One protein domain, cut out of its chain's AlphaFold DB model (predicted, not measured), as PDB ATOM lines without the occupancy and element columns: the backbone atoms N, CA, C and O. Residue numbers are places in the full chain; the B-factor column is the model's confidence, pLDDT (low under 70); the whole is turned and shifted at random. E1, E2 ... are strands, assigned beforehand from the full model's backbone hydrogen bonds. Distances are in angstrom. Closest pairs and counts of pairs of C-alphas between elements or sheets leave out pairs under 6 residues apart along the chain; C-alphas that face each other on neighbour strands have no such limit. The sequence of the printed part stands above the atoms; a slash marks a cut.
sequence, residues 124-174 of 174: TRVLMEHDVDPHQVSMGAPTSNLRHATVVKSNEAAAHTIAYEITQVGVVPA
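AT A GLANCE: This is residues 124 to 174 of the 174 residues of the protein "Hypothetical protein" of Cyclophora tenuis (UniProt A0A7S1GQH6). A single strongly twisted sheet of four strands, with no named helix on it, winds across its width so that the short last hairpin, E3 and E4, is turned well away from the first strand, E1. The long loop between E1 and E2 makes one end of the longest axis, and its residues 135 to 140 stick out free. The printed part has 51 residues, of which 25 are in the four named strands, E1, E2, E3 and E4 along the chain, and the class is all strand. The sheet has the same order, E1, E2, E3, E4, with its neighbours antiparallel. The whole is loose, with a radius of gyration of the C-alphas of 12.9 A, and flat, with spans of 41 by 24 by 12 A.

HOW THE PARTS SIT: E1, residues 125 to 130, and E2, residues 146 to 153, form a hairpin, antiparallel at 157 degrees between their directions. The C-alphas of His 130 and Arg 147 face each other at 4.4 A, and N 127 and O 150 are within hydrogen-bond range at 2.8 A. E2 and E3, residues 161 to 167, form the next hairpin, antiparallel at 138 degrees. Here the C-alphas of Thr 150 and Thr 161 face each other at 4.2 A, and N 149 and O 162 are 2.9 A apart. E3 and E4, residues 170 to 173, form the last hairpin, antiparallel at 139 degrees. N 165 and O 172 are 2.9 A apart, and N 167 and O 170 are 2.8 A apart. The four strands are a meander, each the antiparallel neighbour of the one before. E1 and E4 are the edge strands and are apart, as are E2 and E4. From edge to edge the strands' lines turn by 89 degrees and the way across the sheet turns by 79 degrees.

IN THESE COORDINATES: E1 begins at C-alpha 125 at (237.102, 249.475, 179.976) and is 16.7 A long from first to last C-alpha. E2, the longest strand with 8 residues, measures 22.1 A and begins at C-alpha 146 at (241.160, 231.433, 187.386). E3 measures 19.4 A. E4 measures 10.3 A and ends at C-alpha 173 at (236.152, 230.534, 179.305).

THE WHOLE: The two C-alphas farthest apart, those of Gly 140 and Glu 156, are 41.5 A from each other. The printed part has no cut, and it ends at Ala 174, the chain's last residue. The link from E1 to E2 is long, with 15 residues, the link from E2 to E3 is short, with 7, and the link from E3 to E4 is tight, with 2. The mean pLDDT of the printed part is 85.8, and residues 134 to 143 are under 70.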
ATOM      1  N   THR A 124     235.153 251.742 176.145       95.38
ATOM      2  CA  THR A 124     234.995 250.525 176.945       95.38
ATOM      3  C   THR A 124     236.236 250.300 177.803       95.38
ATOM      4  O   THR A 124     237.365 250.539 177.369       95.38
ATOM      5  N   ARG A 125     236.040 249.846 179.041       93.88
ATOM      6  CA  ARG A 125     237.102 249.475 179.976       93.88
ATOM      7  C   ARG A 125     236.783 248.117 180.584       93.88
ATOM      8  O   ARG A 125     235.751 247.956 181.235       93.88
ATOM      9  N   VAL A 126     237.719 247.193 180.417       94.56
ATOM     10  CA  VAL A 126     237.697 245.872 181.044       94.56
ATOM     11  C   VAL A 126     238.747 245.852 182.150       94.56
ATOM     12  O   VAL A 126     239.903 246.212 181.925       94.56
ATOM     13  N   LEU A 127     238.326 245.501 183.358       93.19
ATOM     14  CA  LEU A 127     239.197 245.211 184.488       93.19
ATOM     15  C   LEU A 127     239.512 243.714 184.465       93.19
ATOM     16  O   LEU A 127     238.593 242.911 184.369       93.19
ATOM     17  N   MET A 128     240.794 243.358 184.515       92.62
ATOM     18  CA  MET A 128     241.251 241.968 184.549       92.62
ATOM     19  C   MET A 128     241.899 241.692 185.901       92.62
ATOM     20  O   MET A 128     242.853 242.378 186.274       92.62
ATOM     21  N   GLU A 129     241.384 240.700 186.615       90.12
ATOM     22  CA  GLU A 129     241.779 240.363 187.982       90.12
ATOM     23  C   GLU A 129     242.079 238.872 188.099       90.12
ATOM     24  O   GLU A 129     241.494 238.040 187.407       90.12
ATOM     25  N   HIS A 130     243.013 238.530 188.981       88.50
ATOM     26  CA  HIS A 130     243.178 237.150 189.413       88.50
ATOM     27  C   HIS A 130     242.143 236.831 190.489       88.50
ATOM     28  O   HIS A 130     241.896 237.666 191.357       88.50
ATOM     29  N   ASP A 131     241.584 235.621 190.461       85.62
ATOM     30  CA  ASP A 131     240.726 235.138 191.549       85.62
ATOM     31  C   ASP A 131     241.503 235.043 192.876       85.62
ATOM     32  O   ASP A 131     241.037 235.474 193.930       85.62
ATOM     33  N   VAL A 132     242.751 234.572 192.794       81.56
ATOM     34  CA  VAL A 132     243.706 234.529 193.906       81.56
ATOM     35  C   VAL A 132     244.952 235.322 193.525       81.56
ATOM     36  O   VAL A 132     245.547 235.073 192.477       81.56
ATOM     37  N   ASP A 133     245.366 236.271 194.372       75.25
ATOM     38  CA  ASP A 133     246.552 237.095 194.117       75.25
ATOM     39  C   ASP A 133     247.806 236.210 193.984       75.25
ATOM     40  O   ASP A 133     248.213 235.578 194.967       75.25
ATOM     41  N   PRO A 134     248.460 236.178 192.807       69.81
ATOM     42  CA  PRO A 134     249.634 235.343 192.581       69.81
ATOM     43  C   PRO A 134     250.808 235.709 193.500       69.81
ATOM     44  O   PRO A 134     251.665 234.866 193.747       69.81
ATOM     45  N   HIS A 135     250.853 236.926 194.051       67.81
ATOM     46  CA  HIS A 135     251.899 237.326 194.997       67.81
ATOM     47  C   HIS A 135     251.651 236.793 196.417       67.81
ATOM     48  O   HIS A 135     252.601 236.671 197.190       67.81
ATOM     49  N   GLN A 136     250.407 236.430 196.756       64.06
ATOM     50  CA  GLN A 136     250.053 235.802 198.037       64.06
ATOM     51  C   GLN A 136     250.202 234.273 198.014       64.06
ATOM     52  O   GLN A 136     250.259 233.642 199.069       64.06
ATOM     53  N   VAL A 137     250.350 233.672 196.826       57.06
ATOM     54  CA  VAL A 137     250.601 232.229 196.640       57.06
ATOM     55  C   VAL A 137     251.891 231.768 197.335       57.06
ATOM     56  O   VAL A 137     251.976 230.622 197.774       57.06
ATOM     57  N   SER A 138     252.855 232.668 197.556       57.22
ATOM     58  CA  SER A 138     254.071 232.399 198.342       57.22
ATOM     59  C   SER A 138     253.802 231.932 199.787       57.22
ATOM     60  O   SER A 138     254.720 231.450 200.442       57.22
ATOM     61  N   MET A 139     252.560 232.037 200.286       58.47
ATOM     62  CA  MET A 139     252.134 231.627 201.633       58.47
ATOM     63  C   MET A 139     251.353 230.294 201.665       58.47
ATOM     64  O   MET A 139     250.566 230.062 202.579       58.47
ATOM     65  N   GLY A 140     251.548 229.407 200.680       58.62
ATOM     66  CA  GLY A 140     250.990 228.043 200.702       58.62
ATOM     67  C   GLY A 140     249.512 227.929 200.304       58.62
ATOM     68  O   GLY A 140     248.890 226.895 200.545       58.62
ATOM     69  N   ALA A 141     248.948 228.975 199.694       59.62
ATOM     70  CA  ALA A 141     247.607 228.947 199.116       59.62
ATOM     71  C   ALA A 141     247.592 228.189 197.769       59.62
ATOM     72  O   ALA A 141     248.594 228.211 197.048       59.62
ATOM     73  N   PRO A 142     246.474 227.536 197.396       59.66
ATOM     74  CA  PRO A 142     246.351 226.873 196.101       59.66
ATOM     75  C   PRO A 142     246.560 227.866 194.949       59.66
ATOM     76  O   PRO A 142     246.004 228.965 194.941       59.66
ATOM     77  N   THR A 143     247.352 227.465 193.952       67.06
ATOM     78  CA  THR A 143     247.498 228.199 192.691       67.06
ATOM     79  C   THR A 143     246.210 228.064 191.889       67.06
ATOM     80  O   THR A 143     245.939 226.997 191.338       67.06
ATOM     81  N   SER A 144     245.423 229.134 191.813       76.75
ATOM     82  CA  SER A 144     244.300 229.221 190.882       76.75
ATOM     83  C   SER A 144     244.737 229.980 189.631       76.75
ATOM     84  O   SER A 144     245.212 231.114 189.717       76.75
ATOM     85  N   ASN A 145     244.579 229.358 188.461       84.88
ATOM     86  CA  ASN A 145     244.731 230.039 187.169       84.88
ATOM     87  C   ASN A 145     243.465 230.810 186.766       84.88
ATOM     88  O   ASN A 145     243.468 231.467 185.719       84.88
ATOM     89  N   LEU A 146     242.422 230.752 187.599       91.31
ATOM     90  CA  LEU A 146     241.160 231.433 187.386       91.31
ATOM     91  C   LEU A 146     241.342 232.948 187.470       91.31
ATOM     92  O   LEU A 146     241.978 233.497 188.379       91.31
ATOM     93  N   ARG A 147     240.763 233.635 186.495       94.19
ATOM     94  CA  ARG A 147     240.777 235.087 186.369       94.19
ATOM     95  C   ARG A 147     239.376 235.578 186.061       94.19
ATOM     96  O   ARG A 147     238.557 234.849 185.511       94.19
ATOM     97  N   HIS A 148     239.133 236.838 186.375       94.44
ATOM     98  CA  HIS A 148     237.874 237.506 186.099       94.44
ATOM     99  C   HIS A 148     238.119 238.713 185.201       94.44
ATOM    100  O   HIS A 148     239.034 239.505 185.435       94.44
ATOM    101  N   ALA A 149     237.308 238.844 184.155       95.44
ATOM    102  CA  ALA A 149     237.255 240.022 183.304       95.44
ATOM    103  C   ALA A 149     235.915 240.722 183.528       95.44
ATOM    104  O   ALA A 149     234.860 240.163 183.231       95.44
ATOM    105  N   THR A 150     235.961 241.950 184.037       94.69
ATOM    106  CA  THR A 150     234.777 242.751 184.357       94.69
ATOM    107  C   THR A 150     234.705 243.970 183.451       94.69
ATOM    108  O   THR A 150     235.618 244.798 183.431       94.69
ATOM    109  N   VAL A 151     233.600 244.138 182.728       95.19
ATOM    110  CA  VAL A 151     233.296 245.394 182.032       95.19
ATOM    111  C   VAL A 151     232.920 246.438 183.081       95.19
ATOM    112  O   VAL A 151     231.826 246.414 183.634       95.19
ATOM    113  N   VAL A 152     233.837 247.362 183.371       92.38
ATOM    114  CA  VAL A 152     233.641 248.422 184.383       92.38
ATOM    115  C   VAL A 152     233.174 249.748 183.779       92.38
ATOM    116  O   VAL A 152     232.776 250.663 184.493       92.38
ATOM    117  N   LYS A 153     233.263 249.881 182.454       92.50
ATOM    118  CA  LYS A 153     232.704 250.988 181.673       92.50
ATOM    119  C   LYS A 153     232.451 250.483 180.262       92.50
ATOM    120  O   LYS A 153     233.345 249.873 179.680       92.50
ATOM    121  N   SER A 154     231.296 250.785 179.696       94.44
ATOM    122  CA  SER A 154     231.038 250.657 178.265       94.44
ATOM    123  C   SER A 154     229.932 251.627 177.870       94.44
ATOM    124  O   SER A 154     229.110 251.992 178.711       94.44
ATOM    125  N   ASN A 155     229.935 252.056 176.613       91.38
ATOM    126  CA  ASN A 155     228.827 252.817 176.040       91.38
ATOM    127  C   ASN A 155     227.681 251.902 175.574       91.38
ATOM    128  O   ASN A 155     226.546 252.356 175.513       91.38
ATOM    129  N   GLU A 156     227.976 250.630 175.284       91.06
ATOM    130  CA  GLU A 156     227.034 249.693 174.649       91.06
ATOM    131  C   GLU A 156     226.633 248.534 175.574       91.06
ATOM    132  O   GLU A 156     225.525 248.013 175.487       91.06
ATOM    133  N   ALA A 157     227.535 248.109 176.467       89.56
ATOM    134  CA  ALA A 157     227.326 246.949 177.328       89.56
ATOM    135  C   ALA A 157     227.072 247.343 178.789       89.56
ATOM    136  O   ALA A 157     227.726 248.231 179.342       89.56
ATOM    137  N   ALA A 158     226.162 246.622 179.448       90.62
ATOM    138  CA  ALA A 158     226.031 246.679 180.898       90.62
ATOM    139  C   ALA A 158     227.280 246.101 181.583       90.62
ATOM    140  O   ALA A 158     228.039 245.327 180.991       90.62
ATOM    141  N   ALA A 159     227.482 246.463 182.851       91.50
ATOM    142  CA  ALA A 159     228.530 245.854 183.654       91.50
ATOM    143  C   ALA A 159     228.298 244.339 183.754       91.50
ATOM    144  O   ALA A 159     227.217 243.888 184.133       91.50
ATOM    145  N   HIS A 160     229.315 243.566 183.389       93.88
ATOM    146  CA  HIS A 160     229.261 242.111 183.390       93.88
ATOM    147  C   HIS A 160     230.646 241.539 183.668       93.88
ATOM    148  O   HIS A 160     231.651 242.111 183.236       93.88
ATOM    149  N   THR A 161     230.682 240.415 184.376       95.38
ATOM    150  CA  THR A 161     231.907 239.722 184.765       95.38
ATOM    151  C   THR A 161     231.882 238.314 184.204       95.38
ATOM    152  O   THR A 161     230.904 237.595 184.388       95.38
ATOM    153  N   ILE A 162     232.974 237.926 183.551       95.88
ATOM    154  CA  ILE A 162     233.190 236.565 183.062       95.88
ATOM    155  C   ILE A 162     234.445 235.981 183.699       95.88
ATOM    156  O   ILE A 162     235.443 236.685 183.880       95.88
ATOM    157  N   ALA A 163     234.388 234.696 184.027       96.44
ATOM    158  CA  ALA A 163     235.544 233.939 184.464       96.44
ATOM    159  C   ALA A 163     236.280 233.357 183.247       96.44
ATOM    160  O   ALA A 163     235.661 232.973 182.252       96.44
ATOM    161  N   TYR A 164     237.606 233.337 183.306       96.00
ATOM    162  CA  TYR A 164     238.451 232.800 182.249       96.00
ATOM    163  C   TYR A 164     239.743 232.212 182.810       96.00
ATOM    164  O   TYR A 164     240.211 232.592 183.885       96.00
ATOM    165  N   GLU A 165     240.357 231.331 182.033       95.06
ATOM    166  CA  GLU A 165     241.680 230.781 182.298       95.06
ATOM    167  C   GLU A 165     242.636 231.109 181.149       95.06
ATOM    168  O   GLU A 165     242.234 231.355 180.008       95.06
ATOM    169  N   ILE A 166     243.933 231.123 181.454       92.25
ATOM    170  CA  ILE A 166     244.983 231.232 180.441       92.25
ATOM    171  C   ILE A 166     245.634 229.864 180.300       92.25
ATOM    172  O   ILE A 166     246.243 229.350 181.235       92.25
ATOM    173  N   THR A 167     245.522 229.301 179.107       91.69
ATOM    174  CA  THR A 167     246.106 228.018 178.720       91.69
ATOM    175  C   THR A 167     247.253 228.236 177.733       91.69
ATOM    176  O   THR A 167     247.505 229.355 177.282       91.69
ATOM    177  N   GLN A 168     247.933 227.158 177.335       92.81
ATOM    178  CA  GLN A 168     248.966 227.220 176.293       92.81
ATOM    179  C   GLN A 168     248.426 227.661 174.924       92.81
ATOM    180  O   GLN A 168     249.189 228.174 174.110       92.81
ATOM    181  N   VAL A 169     247.125 227.479 174.670       92.50
ATOM    182  CA  VAL A 169     246.477 227.878 173.409       92.50
ATOM    183  C   VAL A 169     245.854 229.276 173.475       92.50
ATOM    184  O   VAL A 169     245.393 229.784 172.457       92.50
ATOM    185  N   GLY A 170     245.866 229.917 174.649       92.56
ATOM    186  CA  GLY A 170     245.357 231.270 174.856       92.56
ATOM    187  C   GLY A 170     244.310 231.367 175.963       92.56
ATOM    188  O   GLY A 170     244.285 230.565 176.898       92.56
ATOM    189  N   VAL A 171     243.463 232.394 175.865       94.06
ATOM    190  CA  VAL A 171     242.387 232.685 176.822       94.06
ATOM    191  C   VAL A 171     241.174 231.809 176.515       94.06
ATOM    192  O   VAL A 171     240.683 231.827 175.386       94.06
ATOM    193  N   VAL A 172     240.679 231.076 177.513       94.88
ATOM    194  CA  VAL A 172     239.483 230.222 177.404       94.88
ATOM    195  C   VAL A 172     238.469 230.576 178.495       94.88
ATOM    196  O   VAL A 172     238.888 230.983 179.581       94.88
ATOM    197  N   PRO A 173     237.154 230.449 178.244       94.00
ATOM    198  CA  PRO A 173     236.152 230.534 179.305       94.00
ATOM    199  C   PRO A 173     236.416 229.473 180.379       94.00
ATOM    200  O   PRO A 173     236.792 228.351 180.034       94.00
ATOM    201  N   ALA A 174     236.238 229.851 181.645       87.56
ATOM    202  CA  ALA A 174     236.304 228.934 182.782       87.56
ATOM    203  C   ALA A 174     234.954 228.247 183.030       87.56
ATOM    204  O   ALA A 174     233.913 228.902 182.782       87.56
TER     205      ALA A 174